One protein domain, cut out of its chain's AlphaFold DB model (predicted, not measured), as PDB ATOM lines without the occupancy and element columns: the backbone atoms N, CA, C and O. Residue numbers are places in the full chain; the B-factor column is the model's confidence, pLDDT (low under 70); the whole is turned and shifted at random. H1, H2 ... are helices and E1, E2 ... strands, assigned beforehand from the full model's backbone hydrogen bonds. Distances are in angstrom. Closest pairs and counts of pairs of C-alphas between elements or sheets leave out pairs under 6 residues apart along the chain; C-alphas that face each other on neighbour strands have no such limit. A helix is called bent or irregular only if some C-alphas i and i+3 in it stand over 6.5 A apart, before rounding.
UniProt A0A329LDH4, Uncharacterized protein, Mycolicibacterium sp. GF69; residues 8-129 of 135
ATOM      1  N   PRO A   8      52.541 141.537  17.523       87.38
ATOM      2  CA  PRO A   8      53.793 141.125  16.888       87.38
ATOM      3  C   PRO A   8      54.294 139.775  17.415       87.38
ATOM      4  O   PRO A   8      54.159 139.490  18.605       87.38
ATOM      5  N   LEU A   9      54.899 138.966  16.542       90.50
ATOM      6  CA  LEU A   9      55.537 137.698  16.912       90.50
ATOM      7  C   LEU A   9      56.726 137.921  17.855       90.50
ATOM      8  O   LEU A   9      57.472 138.887  17.708       90.50
ATOM      9  N   VAL A  10      56.915 136.982  18.776       88.44
ATOM     10  CA  VAL A  10      58.041 136.912  19.710       88.44
ATOM     11  C   VAL A  10      58.904 135.716  19.347       88.44
ATOM     12  O   VAL A  10      58.409 134.599  19.183       88.44
ATOM     13  N   ILE A  11      60.215 135.926  19.277       84.56
ATOM     14  CA  ILE A  11      61.168 134.830  19.142       84.56
ATOM     15  C   ILE A  11      61.380 134.230  20.533       84.56
ATOM     16  O   ILE A  11      61.785 134.927  21.458       84.56
ATOM     17  N   ALA A  12      61.145 132.926  20.701       76.12
ATOM     18  CA  ALA A  12      61.248 132.269  22.011       76.12
ATOM     19  C   ALA A  12      62.627 132.455  22.688       76.12
ATOM     20  O   ALA A  12      62.718 132.533  23.911       76.12
ATOM     21  N   ALA A  13      63.696 132.588  21.894       77.50
ATOM     22  CA  ALA A  13      65.051 132.863  22.377       77.50
ATOM     23  C   ALA A  13      65.229 134.263  23.002       77.50
ATOM     24  O   ALA A  13      66.197 134.489  23.723       77.50
ATOM     25  N   GLU A  14      64.314 135.196  22.734       83.25
ATOM     26  CA  GLU A  14      64.329 136.569  23.259       83.25
ATOM     27  C   GLU A  14      63.516 136.710  24.554       83.25
ATOM     28  O   GLU A  14      63.489 137.776  25.171       83.25
ATOM     29  N   LEU A  15      62.862 135.633  24.996       84.50
ATOM     30  CA  LEU A  15      62.131 135.623  26.251       84.50
ATOM     31  C   LEU A  15      63.077 135.774  27.445       84.50
ATOM     32  O   LEU A  15      64.133 135.148  27.542       84.50
ATOM     33  N   GLY A  16      62.642 136.565  28.425       90.00
ATOM     34  CA  GLY A  16      63.263 136.554  29.742       90.00
ATOM     35  C   GLY A  16      63.078 135.196  30.427       90.00
ATOM     36  O   GLY A  16      62.078 134.514  30.211       90.00
ATOM     37  N   ARG A  17      64.002 134.839  31.332       92.19
ATOM     38  CA  ARG A  17      64.040 133.524  32.014       92.19
ATOM     39  C   ARG A  17      62.693 133.057  32.568       92.19
ATOM     40  O   ARG A  17      62.368 131.881  32.464       92.19
ATOM     41  N   TYR A  18      61.929 133.967  33.173       92.94
ATOM     42  CA  TYR A  18      60.623 133.635  33.740       92.94
ATOM     43  C   TYR A  18      59.606 133.246  32.658       92.94
ATOM     44  O   TYR A  18      58.942 132.222  32.790       92.94
ATOM     45  N   ALA A  19      59.529 134.017  31.569       92.94
ATOM     46  CA  ALA A  19      58.625 133.729  30.463       92.94
ATOM     47  C   ALA A  19      59.008 132.426  29.747       92.94
ATOM     48  O   ALA A  19      58.121 131.624  29.476       92.94
ATOM     49  N   SER A  20      60.305 132.172  29.529       93.25
ATOM     50  CA  SER A  20      60.785 130.901  28.967       93.25
ATOM     51  C   SER A  20      60.399 129.716  29.850       93.25
ATOM     52  O   SER A  20      59.752 128.791  29.383       93.25
ATOM     53  N   SER A  21      60.711 129.776  31.151       94.38
ATOM     54  CA  SER A  21      60.392 128.688  32.082       94.38
ATOM     55  C   SER A  21      58.893 128.419  32.168       94.38
ATOM     56  O   SER A  21      58.490 127.272  32.351       94.38
ATOM     57  N   ARG A  22      58.067 129.467  32.086       95.44
ATOM     58  CA  ARG A  22      56.616 129.320  32.122       95.44
ATOM     59  C   ARG A  22      56.069 128.754  30.816       95.44
ATOM     60  O   ARG A  22      55.190 127.907  30.875       95.44
ATOM     61  N   PHE A  23      56.602 129.178  29.672       94.06
ATOM     62  CA  PHE A  23      56.282 128.586  28.376       94.06
ATOM     63  C   PHE A  23      56.611 127.090  28.364       94.06
ATOM     64  O   PHE A  23      55.698 126.290  28.187       94.06
ATOM     65  N   ASP A  24      57.855 126.723  28.684       92.81
ATOM     66  CA  ASP A  24      58.309 125.327  28.712       92.81
ATOM     67  C   ASP A  24      57.452 124.467  29.647       92.81
ATOM     68  O   ASP A  24      57.112 123.334  29.319       92.81
ATOM     69  N   HIS A  25      57.085 125.014  30.813       94.44
ATOM     70  CA  HIS A  25      56.209 124.328  31.753       94.44
ATOM     71  C   HIS A  25      54.827 124.063  31.156       94.44
ATOM     72  O   HIS A  25      54.344 122.944  31.254       94.44
ATOM     73  N   LEU A  26      54.192 125.078  30.566       93.94
ATOM     74  CA  LEU A  26      52.823 124.994  30.053       93.94
ATOM     75  C   LEU A  26      52.722 124.183  28.752       93.94
ATOM     76  O   LEU A  26      51.653 123.691  28.418       93.94
ATOM     77  N   THR A  27      53.811 124.020  28.004       90.94
ATOM     78  CA  THR A  27      53.822 123.236  26.760       90.94
ATOM     79  C   THR A  27      54.393 121.828  26.941       90.94
ATOM     80  O   THR A  27      54.963 121.271  26.005       90.94
ATOM     81  N   ASP A  28      54.244 121.229  28.128       89.62
ATOM     82  CA  ASP A  28      54.753 119.883  28.444       89.62
ATOM     83  C   ASP A  28      53.882 118.730  27.891       89.62
ATOM     84  O   ASP A  28      54.203 117.552  28.072       89.62
ATOM     85  N   GLY A  29      52.797 119.065  27.187       87.38
ATOM     86  CA  GLY A  29      51.857 118.122  26.581       87.38
ATOM     87  C   GLY A  29      50.670 117.756  27.473       87.38
ATOM     88  O   GLY A  29      49.807 116.989  27.043       87.38
ATOM     89  N   ARG A  30      50.591 118.289  28.697       90.12
ATOM     90  CA  ARG A  30      49.402 118.153  29.547       90.12
ATOM     91  C   ARG A  30      48.274 119.089  29.086       90.12
ATOM     92  O   ARG A  30      48.543 120.114  28.462       90.12
ATOM     93  N   PRO A  31      47.010 118.774  29.427       90.44
ATOM     94  CA  PRO A  31      45.890 119.676  29.181       90.44
ATOM     95  C   PRO A  31      46.078 121.022  29.888       90.44
ATOM     96  O   PRO A  31      46.385 121.062  31.085       90.44
ATOM     97  N   LEU A  32      45.857 122.105  29.147       92.94
ATOM     98  CA  LEU A  32      45.850 123.465  29.668       92.94
ATOM     99  C   LEU A  32      44.420 123.955  29.849       92.94
ATOM    100  O   LEU A  32      43.513 123.542  29.139       92.94
ATOM    101  N   TYR A  33      44.242 124.885  30.771       94.19
ATOM    102  CA  TYR A  33      42.966 125.514  31.077       94.19
ATOM    103  C   TYR A  33      43.157 127.021  31.189       94.19
ATOM    104  O   TYR A  33      44.279 127.506  31.385       94.19
ATOM    105  N   ILE A  34      42.048 127.749  31.073       94.88
ATOM    106  CA  ILE A  34      41.999 129.203  31.217       94.88
ATOM    107  C   ILE A  34      41.094 129.526  32.416       94.88
ATOM    108  O   ILE A  34      39.880 129.669  32.238       94.88
ATOM    109  N   PRO A  35      41.650 129.607  33.638       94.69
ATOM    110  CA  PRO A  35      40.879 129.923  34.835       94.69
ATOM    111  C   PRO A  35      40.126 131.251  34.694       94.69
ATOM    112  O   PRO A  35      40.673 132.222  34.175       94.69
ATOM    113  N   GLY A  36      38.871 131.297  35.137       90.44
ATOM    114  CA  GLY A  36      37.994 132.467  35.053       90.44
ATOM    115  C   GLY A  36      37.366 132.709  33.675       90.44
ATOM    116  O   GLY A  36      36.538 133.616  33.525       90.44
ATOM    117  N   PHE A  37      37.718 131.920  32.655       89.38
ATOM    118  CA  PHE A  37      37.094 131.998  31.337       89.38
ATOM    119  C   PHE A  37      35.854 131.099  31.256       89.38
ATOM    120  O   PHE A  37      35.767 130.061  31.898       89.38
ATOM    121  N   ARG A  38      34.865 131.472  30.433       77.88
ATOM    122  CA  ARG A  38      33.569 130.762  30.347       77.88
ATOM    123  C   ARG A  38      33.689 129.276  29.985       77.88
ATOM    124  O   ARG A  38      32.780 128.515  30.291       77.88
ATOM    125  N   ALA A  39      34.789 128.904  29.341       69.06
ATOM    126  CA  ALA A  39      35.142 127.545  28.962       69.06
ATOM    127  C   ALA A  39      36.258 126.979  29.864       69.06
ATOM    128  O   ALA A  39      37.098 126.224  29.402       69.06
ATOM    129  N   GLU A  40      36.311 127.365  31.145       75.25
ATOM    130  CA  GLU A  40      37.330 126.901  32.105       75.25
ATOM    131  C   GLU A  40      37.381 125.370  32.217       75.25
ATOM    132  O   GLU A  40      38.451 124.817  32.443       75.25
ATOM    133  N   ALA A  41      36.246 124.689  32.031       76.00
ATOM    134  CA  ALA A  41      36.172 123.229  32.034       76.00
ATOM    135  C   ALA A  41      36.669 122.584  30.727       76.00
ATOM    136  O   ALA A  41      36.940 121.381  30.709       76.00
ATOM    137  N   ASP A  42      36.789 123.362  29.649       82.69
ATOM    138  CA  ASP A  42      37.216 122.870  28.348       82.69
ATOM    139  C   ASP A  42      38.738 123.003  28.233       82.69
ATOM    140  O   ASP A  42      39.276 124.116  28.285       82.69
ATOM    141  N   PRO A  43      39.466 121.886  28.075       86.50
ATOM    142  CA  PRO A  43      40.900 121.957  27.909       86.50
ATOM    143  C   PRO A  43      41.251 122.642  26.587       86.50
ATOM    144  O   PRO A  43      40.622 122.437  25.542       86.50
ATOM    145  N   VAL A  44      42.319 123.424  26.639       88.38
ATOM    146  CA  VAL A  44      43.014 123.940  25.471       88.38
ATOM    147  C   VAL A  44      44.341 123.214  25.299       88.38
ATOM    148  O   VAL A  44      44.968 122.753  26.254       88.38
ATOM    149  N   VAL A  45      44.781 123.124  24.055       86.56
ATOM    150  CA  VAL A  45      46.069 122.555  23.672       86.56
ATOM    151  C   VAL A  45      46.907 123.629  23.002       86.56
ATOM    152  O   VAL A  45      46.399 124.432  22.213       86.56
ATOM    153  N   ALA A  46      48.205 123.652  23.308       85.00
ATOM    154  CA  ALA A  46      49.148 124.452  22.539       85.00
ATOM    155  C   ALA A  46      49.117 123.982  21.077       85.00
ATOM    156  O   ALA A  46      49.111 122.780  20.801       85.00
ATOM    157  N   ALA A  47      49.075 124.922  20.134       75.50
ATOM    158  CA  ALA A  47      49.074 124.574  18.719       75.50
ATOM    159  C   ALA A  47      50.333 123.767  18.353       75.50
ATOM    160  O   ALA A  47      51.414 124.019  18.883       75.50
ATOM    161  N   ALA A  48      50.229 122.853  17.381       65.75
ATOM    162  CA  ALA A  48      51.384 122.089  16.886       65.75
ATOM    163  C   ALA A  48      52.532 122.997  16.384       65.75
ATOM    164  O   ALA A  48      53.695 122.600  16.395       65.75
ATOM    165  N   GLN A  49      52.204 124.229  15.976       71.50
ATOM    166  CA  GLN A  49      53.144 125.313  15.677       71.50
ATOM    167  C   GLN A  49      52.956 126.470  16.670       71.50
ATOM    168  O   GLN A  49      52.649 127.600  16.279       71.50
ATOM    169  N   ALA A  50      53.074 126.167  17.966       76.38
ATOM    170  CA  ALA A  50      52.890 127.129  19.045       76.38
ATOM    171  C   ALA A  50      53.787 128.357  18.817       76.38
ATOM    172  O   ALA A  50      55.014 128.273  18.836       76.38
ATOM    173  N   SER A  51      53.152 129.488  18.539       88.94
ATOM    174  CA  SER A  51      53.802 130.761  18.259       88.94
ATOM    175  C   SER A  51      53.533 131.694  19.424       88.94
ATOM    176  O   SER A  51      52.426 131.718  19.970       88.94
ATOM    177  N   LEU A  52      54.558 132.450  19.807       93.25
ATOM    178  CA  LEU A  52      54.450 133.454  20.850       93.25
ATOM    179  C   LEU A  52      54.280 134.831  20.232       93.25
ATOM    180  O   LEU A  52      54.864 135.139  19.194       93.25
ATOM    181  N   TYR A  53      53.498 135.664  20.899       93.56
ATOM    182  CA  TYR A  53      53.217 137.026  20.477       93.56
ATOM    183  C   TYR A  53      53.348 137.979  21.655       93.56
ATOM    184  O   TYR A  53      53.115 137.605  22.804       93.56
ATOM    185  N   HIS A  54      53.716 139.225  21.390       92.44
ATOM    186  CA  HIS A  54      53.750 140.240  22.431       92.44
ATOM    187  C   HIS A  54      52.341 140.493  22.959       92.44
ATOM    188  O   HIS A  54      51.360 140.440  22.214       92.44
ATOM    189  N   HIS A  55      52.246 140.814  24.246       91.56
ATOM    190  CA  HIS A  55      50.994 141.312  24.786       91.56
ATOM    191  C   HIS A  55      50.662 142.668  24.133       91.56
ATOM    192  O   HIS A  55      51.547 143.528  24.049       91.56
ATOM    193  N   PRO A  56      49.425 142.896  23.654       88.12
ATOM    194  CA  PRO A  56      49.100 144.066  22.837       88.12
ATOM    195  C   PRO A  56      49.184 145.400  23.586       88.12
ATOM    196  O   PRO A  56      49.294 146.437  22.938       88.12
ATOM    197  N   TYR A  57      49.146 145.385  24.922       86.06
ATOM    198  CA  TYR A  57      49.165 146.602  25.742       86.06
ATOM    199  C   TYR A  57      50.508 146.882  26.423       86.06
ATOM    200  O   TYR A  57      50.812 148.037  26.710       86.06
ATOM    201  N   SER A  58      51.339 145.863  26.666       86.00
ATOM    202  CA  SER A  58      52.639 146.060  27.308       86.00
ATOM    203  C   SER A  58      53.634 144.953  26.982       86.00
ATOM    204  O   SER A  58      53.373 143.776  27.197       86.00
ATOM    205  N   VAL A  59      54.850 145.334  26.588       83.81
ATOM    206  CA  VAL A  59      55.960 144.385  26.392       83.81
ATOM    207  C   VAL A  59      56.502 143.797  27.700       83.81
ATOM    208  O   VAL A  59      57.275 142.846  27.655       83.81
ATOM    209  N   SER A  60      56.128 144.356  28.858       86.19
ATOM    210  CA  SER A  60      56.499 143.806  30.170       86.19
ATOM    211  C   SER A  60      55.570 142.688  30.639       86.19
ATOM    212  O   SER A  60      55.947 141.927  31.533       86.19
ATOM    213  N   GLN A  61      54.368 142.584  30.062       90.69
ATOM    214  CA  GLN A  61      53.452 141.483  30.340       90.69
ATOM    215  C   GLN A  61      53.945 140.199  29.668       90.69
ATOM    216  O   GLN A  61      54.698 140.224  28.691       90.69
ATOM    217  N   LEU A  62      53.518 139.058  30.213       94.38
ATOM    218  CA  LEU A  62      53.843 137.768  29.619       94.38
ATOM    219  C   LEU A  62      53.273 137.667  28.192       94.38
ATOM    220  O   LEU A  62      52.175 138.168  27.935       94.38
ATOM    221  N   PRO A  63      54.009 137.022  27.269       95.06
ATOM    222  CA  PRO A  63      53.579 136.875  25.886       95.06
ATOM    223  C   PRO A  63      52.317 136.012  25.778       95.06
ATOM    224  O   PRO A  63      51.992 135.224  26.670       95.06
ATOM    225  N   LEU A  64      51.629 136.150  24.650       94.94
ATOM    226  CA  LEU A  64      50.492 135.332  24.253       94.94
ATOM    227  C   LEU A  64      50.973 134.075  23.527       94.94
ATOM    228  O   LEU A  64      51.870 134.160  22.693       94.94
ATOM    229  N   LEU A  65      50.344 132.939  23.803       94.81
ATOM    230  CA  LEU A  65      50.562 131.650  23.151       94.81
ATOM    231  C   LEU A  65      49.382 131.307  22.238       94.81
ATOM    232  O   LEU A  65      48.233 131.524  22.624       94.81
ATOM    233  N   THR A  66      49.656 130.730  21.064       92.06
ATOM    234  CA  THR A  66      48.610 130.104  20.242       92.06
ATOM    235  C   THR A  66      48.115 128.799  20.851       92.06
ATOM    236  O   THR A  66      48.866 127.831  21.001       92.06
ATOM    237  N   VAL A  67      46.820 128.761  21.148       90.06
ATOM    238  CA  VAL A  67      46.109 127.592  21.664       90.06
ATOM    239  C   VAL A  67      44.851 127.301  20.844       90.06
ATOM    240  O   VAL A  67      44.338 128.162  20.119       90.06
ATOM    241  N   HIS A  68      44.346 126.078  20.973       86.69
ATOM    242  CA  HIS A  68      43.078 125.627  20.401       86.69
ATOM    243  C   HIS A  68      42.270 124.872  21.456       86.69
ATOM    244  O   HIS A  68      42.855 124.219  22.313       86.69
ATOM    245  N   PHE A  69      40.942 124.953  21.395       81.56
ATOM    246  CA  PHE A  69      40.059 124.170  22.263       81.56
ATOM    247  C   PHE A  69      39.966 122.730  21.756       81.56
ATOM    248  O   PHE A  69      39.756 122.511  20.565       81.56
ATOM    249  N   ASP A  70      40.104 121.760  22.661       70.06
ATOM    250  CA  ASP A  70      40.079 120.319  22.355       70.06
ATOM    251  C   ASP A  70      38.651 119.728  22.380       70.06
ATOM    252  O   ASP A  70      38.435 118.519  22.468       70.06
ATOM    253  N   THR A  71      37.619 120.576  22.323       62.78
ATOM    254  CA  THR A  71      36.226 120.122  22.287       62.78
ATOM    255  C   THR A  71      35.932 119.485  20.931       62.78
ATOM    256  O   THR A  71      35.608 120.165  19.958       62.78
ATOM    257  N   MET A  72      36.071 118.159  20.884       50.41
ATOM    258  CA  MET A  72      35.698 117.273  19.785       50.41
ATOM    259  C   MET A  72      34.359 117.672  19.141       50.41
ATOM    260  O   MET A  72      33.317 117.384  19.723       50.41
ATOM    261  N   LEU A  73      34.391 118.302  17.956       44.47
ATOM    262  CA  LEU A  73      33.382 118.186  16.880       44.47
ATOM    263  C   LEU A  73      33.663 119.029  15.616       44.47
ATOM    264  O   LEU A  73      32.867 118.937  14.686       44.47
ATOM    265  N   ASP A  74      34.777 119.764  15.511       42.28
ATOM    266  CA  ASP A  74      35.174 120.394  14.240       42.28
ATOM    267  C   ASP A  74      36.671 120.151  13.939       42.28
ATOM    268  O   ASP A  74      37.516 120.446  14.785       42.28
ATOM    269  N   PRO A  75      37.031 119.564  12.778       43.19
ATOM    270  CA  PRO A  75      38.390 119.101  12.482       43.19
ATOM    271  C   PRO A  75      39.352 120.192  11.980       43.19
ATOM    272  O   PRO A  75      40.475 119.874  11.591       43.19
ATOM    273  N   GLU A  76      38.965 121.465  11.991       51.09
ATOM    274  CA  GLU A  76      39.854 122.583  11.664       51.09
ATOM    275  C   GLU A  76      39.769 123.647  12.754       51.09
ATOM    276  O   GLU A  76      38.667 124.048  13.133       51.09
ATOM    277  N   PRO A  77      40.891 124.216  13.225       52.97
ATOM    278  CA  PRO A  77      40.789 125.466  13.934       52.97
ATOM    279  C   PRO A  77      40.577 126.546  12.877       52.97
ATOM    280  O   PRO A  77      41.540 127.058  12.309       52.97
ATOM    281  N   ALA A  78      39.329 126.930  12.600       62.41
ATOM    282  CA  ALA A  78      39.088 128.065  11.708       62.41
ATOM    283  C   ALA A  78      39.732 129.360  12.256       62.41
ATOM    284  O   ALA A  78      39.951 130.316  11.512       62.41
ATOM    285  N   THR A  79      40.068 129.419  13.554       74.06
ATOM    286  CA  THR A  79      40.762 130.560  14.162       74.06
ATOM    287  C   THR A  79      41.611 130.142  15.373       74.06
ATOM    288  O   THR A  79      41.129 129.459  16.276       74.06
ATOM    289  N   ALA A  80      42.884 130.552  15.406       81.75
ATOM    290  CA  ALA A  80      43.760 130.351  16.564       81.75
ATOM    291  C   ALA A  80      43.396 131.309  17.707       81.75
ATOM    292  O   ALA A  80      43.090 132.479  17.457       81.75
ATOM    293  N   TRP A  81      43.475 130.837  18.953       90.00
ATOM    294  CA  TRP A  81      43.310 131.679  20.137       90.00
ATOM    295  C   TRP A  81      44.673 132.106  20.670       90.00
ATOM    296  O   TRP A  81      45.564 131.280  20.827       90.00
ATOM    297  N   LEU A  82      44.836 133.393  20.956       93.62
ATOM    298  CA  LEU A  82      46.007 133.952  21.613       93.62
ATOM    299  C   LEU A  82      45.674 134.222  23.076       93.62
ATOM    300  O   LEU A  82      44.840 135.080  23.373       93.62
ATOM    301  N   VAL A  83      46.338 133.502  23.978       94.56
ATOM    302  CA  VAL A  83      46.119 133.596  25.427       94.56
ATOM    303  C   VAL A  83      47.449 133.855  26.120       94.56
ATOM    304  O   VAL A  83      48.434 133.175  25.838       94.56
ATOM    305  N   SER A  84      47.501 134.837  27.021       95.94
ATOM    306  CA  SER A  84      48.721 135.119  27.786       95.94
ATOM    307  C   SER A  84      49.156 133.902  28.590       95.94
ATOM    308  O   SER A  84      48.332 133.264  29.247       95.94
ATOM    309  N   LEU A  85      50.466 133.639  28.636       95.81
ATOM    310  CA  LEU A  85      51.029 132.625  29.535       95.81
ATOM    311  C   LEU A  85      50.615 132.863  30.998       95.81
ATOM    312  O   LEU A  85      50.587 131.920  31.785       95.81
ATOM    313  N   ALA A  86      50.292 134.105  31.381       95.62
ATOM    314  CA  ALA A  86      49.795 134.438  32.717       95.62
ATOM    315  C   ALA A  86      48.470 133.735  33.059       95.62
ATOM    316  O   ALA A  86      48.270 133.351  34.210       95.62
ATOM    317  N   HIS A  87      47.611 133.518  32.060       95.69
ATOM    318  CA  HIS A  87      46.244 133.013  32.228       95.69
ATOM    319  C   HIS A  87      46.090 131.531  31.886       95.69
ATOM    320  O   HIS A  87      44.990 130.997  31.959       95.69
ATOM    321  N   LEU A  88      47.180 130.862  31.513       95.88
ATOM    322  CA  LEU A  88      47.196 129.428  31.252       95.88
ATOM    323  C   LEU A  88      47.659 128.665  32.491       95.88
ATOM    324  O   LEU A  88      48.609 129.070  33.171       95.88
ATOM    325  N   ALA A  89      46.998 127.545  32.766       96.62
ATOM    326  CA  ALA A  89      47.281 126.709  33.923       96.62
ATOM    327  C   ALA A  89      46.976 125.232  33.660       96.62
ATOM    328  O   ALA A  89      46.047 124.897  32.931       96.62
ATOM    329  N   HIS A  90      47.709 124.343  34.329       95.69
ATOM    330  CA  HIS A  90      47.302 122.950  34.499       95.69
ATOM    331  C   HIS A  90      46.388 122.809  35.723       95.69
ATOM    332  O   HIS A  90      46.559 123.529  36.716       95.69
ATOM    333  N   HIS A  91      45.497 121.815  35.712       92.75
ATOM    334  CA  HIS A  91      44.856 121.341  36.942       92.75
ATOM    335  C   HIS A  91      45.852 120.617  37.860       92.75
ATOM    336  O   HIS A  91      46.842 120.035  37.401       92.75
ATOM    337  N   ASP A  92      45.580 120.686  39.168       91.94
ATOM    338  CA  ASP A  92      46.331 120.014  40.238       91.94
ATOM    339  C   ASP A  92      47.854 120.207  40.144       91.94
ATOM    340  O   ASP A  92      48.652 119.295  40.373       91.94
ATOM    341  N   CYS A  93      48.282 121.414  39.769       95.94
ATOM    342  CA  CYS A  93      49.687 121.734  39.564       95.94
ATOM    343  C   CYS A  93      50.164 122.822  40.535       95.94
ATOM    344  O   CYS A  93      49.719 123.966  40.418       95.94
ATOM    345  N   PRO A  94      51.129 122.523  41.431       95.94
ATOM    346  CA  PRO A  94      51.673 123.500  42.376       95.94
ATOM    347  C   PRO A  94      52.217 124.774  41.715       95.94
ATOM    348  O   PRO A  94      52.062 125.863  42.260       95.94
ATOM    349  N   ALA A  95      52.811 124.657  40.523       95.56
ATOM    350  CA  ALA A  95      53.348 125.793  39.771       95.56
ATOM    351  C   ALA A  95      52.257 126.684  39.139       95.56
ATOM    352  O   ALA A  95      52.534 127.825  38.773       95.56
ATOM    353  N   CYS A  96      51.022 126.183  39.027       97.31
ATOM    354  CA  CYS A  96      49.887 126.907  38.457       97.31
ATOM    355  C   CYS A  96      48.908 127.435  39.512       97.31
ATOM    356  O   CYS A  96      47.984 128.161  39.149       97.31
ATOM    357  N   VAL A  97      49.095 127.111  40.800       96.62
ATOM    358  CA  VAL A  97      48.182 127.517  41.888       96.62
ATOM    359  C   VAL A  97      47.949 129.023  41.891       96.62
ATOM    360  O   VAL A  97      46.812 129.453  42.033       96.62
ATOM    361  N   SER A  98      48.991 129.828  41.664       95.44
ATOM    362  CA  SER A  98      48.853 131.287  41.643       95.44
ATOM    363  C   SER A  98      47.863 131.775  40.584       95.44
ATOM    364  O   SER A  98      47.092 132.679  40.869       95.44
ATOM    365  N   THR A  99      47.848 131.161  39.397       96.12
ATOM    366  CA  THR A  99      46.922 131.525  38.312       96.12
ATOM    367  C   THR A  99      45.478 131.192  38.686       96.12
ATOM    368  O   THR A  99      44.588 132.005  38.465       96.12
ATOM    369  N   TRP A 100      45.251 130.033  39.309       96.19
ATOM    370  CA  TRP A 100      43.927 129.647  39.807       96.19
ATOM    371  C   TRP A 100      43.442 130.570  40.928       96.19
ATOM    372  O   TRP A 100      42.320 131.066  40.879       96.19
ATOM    373  N   THR A 101      44.298 130.848  41.914       95.38
ATOM    374  CA  THR A 101      43.972 131.747  43.028       95.38
ATOM    375  C   THR A 101      43.694 133.169  42.548       95.38
ATOM    376  O   THR A 101      42.793 133.826  43.061       95.38
ATOM    377  N   GLU A 102      44.450 133.658  41.566       93.81
ATOM    378  CA  GLU A 102      44.217 134.973  40.974       93.81
ATOM    379  C   GLU A 102      42.865 135.039  40.262       93.81
ATOM    380  O   GLU A 102      42.098 135.960  40.532       93.81
ATOM    381  N   ALA A 103      42.528 134.040  39.443       93.56
ATOM    382  CA  ALA A 103      41.235 133.984  38.765       93.56
ATOM    383  C   ALA A 103      40.054 133.876  39.744       93.56
ATOM    384  O   ALA A 103      39.026 134.529  39.556       93.56
ATOM    385  N   GLU A 104      40.193 133.098  40.822       93.19
ATOM    386  CA  GLU A 104      39.176 133.017  41.876       93.19
ATOM    387  C   GLU A 104      39.002 134.366  42.583       93.19
ATOM    388  O   GLU A 104      37.877 134.833  42.777       93.19
ATOM    389  N   ARG A 105      40.108 135.036  42.917       93.00
ATOM    390  CA  ARG A 105      40.080 136.372  43.518       93.00
ATOM    391  C   ARG A 105      39.405 137.383  42.590       93.00
ATOM    392  O   ARG A 105      38.514 138.104  43.031       93.00
ATOM    393  N   CYS A 106      39.753 137.396  41.305       90.88
ATOM    394  CA  CYS A 106      39.100 138.254  40.317       90.88
ATOM    395  C   CYS A 106      37.596 137.958  40.206       90.88
ATOM    396  O   CYS A 106      36.803 138.891  40.115       90.88
ATOM    397  N   ALA A 107      37.172 136.690  40.286       88.81
ATOM    398  CA  ALA A 107      35.750 136.330  40.289       88.81
ATOM    399  C   ALA A 107      34.983 136.926  41.482       88.81
ATOM    400  O   ALA A 107      33.798 137.233  41.354       88.81
ATOM    401  N   GLN A 108      35.644 137.071  42.634       90.25
ATOM    402  CA  GLN A 108      35.061 137.636  43.855       90.25
ATOM    403  C   GLN A 108      35.052 139.171  43.846       90.25
ATOM    404  O   GLN A 108      34.138 139.782  44.399       90.25
ATOM    405  N   GLU A 109      36.073 139.791  43.249       89.94
ATOM    406  CA  GLU A 109      36.239 141.248  43.202       89.94
ATOM    407  C   GLU A 109      35.394 141.902  42.092       89.94
ATOM    408  O   GLU A 109      34.936 143.038  42.247       89.94
ATOM    409  N   LEU A 110      35.156 141.201  40.979       86.19
ATOM    410  CA  LEU A 110      34.378 141.729  39.861       86.19
ATOM    411  C   LEU A 110      32.868 141.793  40.159       86.19
ATOM    412  O   LEU A 110      32.313 140.898  40.802       86.19
ATOM    413  N   PRO A 111      32.150 142.808  39.632       85.06
ATOM    414  CA  PRO A 111      30.694 142.854  39.715       85.06
ATOM    415  C   PRO A 111      30.041 141.589  39.146       85.06
ATOM    416  O   PRO A 111      30.496 141.051  38.137       85.06
ATOM    417  N   THR A 112      28.928 141.158  39.753       71.12
ATOM    418  CA  THR A 112      28.144 139.963  39.385       71.12
ATOM    419  C   THR A 112      27.533 140.082  37.977       71.12
ATOM    420  O   THR A 112      26.354 140.385  37.842       71.12
ATOM    421  N   ALA A 113      28.357 139.924  36.937       74.25
ATOM    422  CA  ALA A 113      28.063 139.804  35.495       74.25
ATOM    423  C   ALA A 113      29.275 140.216  34.631       74.25
ATOM    424  O   ALA A 113      29.267 139.986  33.419       74.25
ATOM    425  N   SER A 114      30.297 140.839  35.220       84.81
ATOM    426  CA  SER A 114      31.481 141.289  34.493       84.81
ATOM    427  C   SER A 114      32.359 140.095  34.113       84.81
ATOM    428  O   SER A 114      32.744 139.323  34.992       84.81
ATOM    429  N   PRO A 115      32.688 139.907  32.822       88.06
ATOM    430  CA  PRO A 115      33.619 138.863  32.431       88.06
ATOM    431  C   PRO A 115      35.039 139.220  32.897       88.06
ATOM    432  O   PRO A 115      35.452 140.372  32.792       88.06
ATOM    433  N   GLN A 116      35.798 138.217  33.351       91.88
ATOM    434  CA  GLN A 116      37.230 138.371  33.659       91.88
ATOM    435  C   GLN A 116      38.088 138.618  32.417       91.88
ATOM    436  O   GLN A 116      39.230 139.050  32.536       91.88
ATOM    437  N   PHE A 117      37.546 138.343  31.230       92.50
ATOM    438  CA  PHE A 117      38.260 138.479  29.974       92.50
ATOM    439  C   PHE A 117      37.420 139.179  28.915       92.50
ATOM    440  O   PHE A 117      36.215 138.941  28.788       92.50
ATOM    441  N   HIS A 118      38.092 139.973  28.089       90.25
ATOM    442  CA  HIS A 118      37.566 140.504  26.841       90.25
ATOM    443  C   HIS A 118      38.024 139.630  25.678       90.25
ATOM    444  O   HIS A 118      39.192 139.254  25.585       90.25
ATOM    445  N   VAL A 119      37.097 139.337  24.769       90.38
ATOM    446  CA  VAL A 119      37.381 138.614  23.526       90.38
ATOM    447  C   VAL A 119      37.549 139.630  22.404       90.38
ATOM    448  O   VAL A 119      36.642 140.410  22.104       90.38
ATOM    449  N   VAL A 120      38.727 139.635  21.789       89.31
ATOM    450  CA  VAL A 120      39.083 140.555  20.712       89.31
ATOM    451  C   VAL A 120      39.354 139.765  19.441       89.31
ATOM    452  O   VAL A 120      40.394 139.134  19.286       89.31
ATOM    453  N   GLU A 121      38.421 139.834  18.501       87.81
ATOM    454  CA  GLU A 121      38.581 139.212  17.189       87.81
ATOM    455  C   GLU A 121      39.484 140.058  16.279       87.81
ATOM    456  O   GLU A 121      39.348 141.286  16.185       87.81
ATOM    457  N   THR A 122      40.403 139.379  15.597       81.44
ATOM    458  CA  THR A 122      41.227 139.898  14.499       81.44
ATOM    459  C   THR A 122      40.947 139.067  13.239       81.44
ATOM    460  O   THR A 122      40.364 137.989  13.347       81.44
ATOM    461  N   PRO A 123      41.381 139.499  12.041       81.25
ATOM    462  CA  PRO A 123      41.148 138.727  10.819       81.25
ATOM    463  C   PRO A 123      41.726 137.301  10.820       81.25
ATOM    464  O   PRO A 123      41.295 136.488  10.011       81.25
ATOM    465  N   THR A 124      42.711 137.000  11.675       81.12
ATOM    466  CA  THR A 124      43.437 135.714  11.659       81.12
ATOM    467  C   THR A 124      43.505 135.003  13.013       81.12
ATOM    468  O   THR A 124      44.010 133.886  13.082       81.12
ATOM    469  N   ALA A 125      43.051 135.637  14.095       86.69
ATOM    470  CA  ALA A 125      43.106 135.083  15.446       86.69
ATOM    471  C   ALA A 125      42.061 135.719  16.370       86.69
ATOM    472  O   ALA A 125      41.650 136.865  16.164       86.69
ATOM    473  N   VAL A 126      41.714 135.013  17.441       90.00
ATOM    474  CA  VAL A 126      40.977 135.556  18.584       90.00
ATOM    475  C   VAL A 126      41.965 135.818  19.711       90.00
ATOM    476  O   VAL A 126      42.723 134.930  20.076       90.00
ATOM    477  N   VAL A 127      41.977 137.023  20.270       91.75
ATOM    478  CA  VAL A 127      42.843 137.377  21.401       91.75
ATOM    479  C   VAL A 127      42.011 137.452  22.671       91.75
ATOM    480  O   VAL A 127      40.998 138.153  22.704       91.75
ATOM    481  N   LEU A 128      42.447 136.742  23.708       92.88
ATOM    482  CA  LEU A 128      41.850 136.807  25.035       92.88
ATOM    483  C   LEU A 128      42.676 137.748  25.918       92.88
ATOM    484  O   LEU A 128      43.861 137.503  26.141       92.88
ATOM    485  N   LEU A 129      42.050 138.822  26.396       92.25
ATOM    486  CA  LEU A 129      42.694 139.874  27.190       92.25
ATOM    487  C   LEU A 129      42.042 139.951  28.563       92.25
ATOM    488  O   LEU A 129      40.826 139.783  28.657       92.25
TER     489      LEU A 129
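What this domain is: This is residues 8 to 129 of the 135 residues of an uncharacterized protein of Mycolicibacterium sp. GF69 (UniProt A0A329LDH4). A strongly twisted slab of five short strands stands with helix H2 off it, beyond the end at which E3 and E5 finish and E4 begins, and with H1 only grazing it. Stretches with no named element, among them residues 33 to 36 and 86 to 88, lie between the sheet and H2, and residues 108 to 114, of which 108 and 109 belong to H2, stick out. The printed part has 122 residues, with two named helices and five named strands in the order H1 E1 E2 E3 H2 E4 E5; the sheet is mixed, in the order E1 E2 E3 E5 E4. The class is mixed, helices and strands, with 50 residues, under half, in named elements. It is compact, with a radius of gyration of the C-alphas of 14.0 A and spans of 39 by 36 by 29 A.

Where its parts are: H1, residues 17 to 26, begins at C-alpha 17 at (64.040, 133.524, 32.014) and is 14.2 A long. E1 is residues 44 to 46, 6.8 A. E2, residues 64 to 69, spans 15.4 A, and E3, residues 80 to 84, 13.2 A. H2, residues 94 to 109, is 23.5 A long and begins at C-alpha 94 at (51.673, 123.500, 42.376); it is irregular, with C-alphas 95 and 98 7.3 A apart. E4, residues 117 to 121, spans 12.8 A. E5, residues 125 to 129, spans 12.7 A and ends at C-alpha 129 at (42.694, 139.874, 27.190).

How they stand to each other: E1, E2 and E3 form a meander, each strand the antiparallel neighbour of the one before. In the hairpin of E1 and E2, N 45 and O 68 are 2.8 A apart, within hydrogen-bond range. In the hairpin of E2 and E3, N 65 and O 83 are 2.8 A apart. The pairing is staggered: E2 pairs with E3 over residues 64 to 67 and with E1 over residues 67 to 69. E5 is parallel to E3 at 23 degrees, with N 82 and O 126 2.8 A apart. E4 and E5 form an antiparallel hairpin at 157 degrees, with N 118 and O 129 2.8 A apart. Residues 52 to 53 pair antiparallel with residues 64 to 65 of E2 and with residues 9 to 10. H1 is on the sheet, but only just, with 5 pairs of C-alphas within 10 A; it only grazes it with residues 23 to 26. H2 is not on the sheet; H1 and H2 are near each other. In H1 every O i to N i+4 pair is within hydrogen-bond range; in H2, 10 of 12 are.

The domain as a whole: The two C-alphas farthest apart, those of Ala 13 and Thr 112, are 41.3 A apart. The printed part has no cut. The links from H1 to E1 and from E1 to E2 are long, 17 residues each; E4 to E5 is tight. Mean pLDDT of the printed part is 86.3; residues 39, 48 and 71 to 78 are under 70.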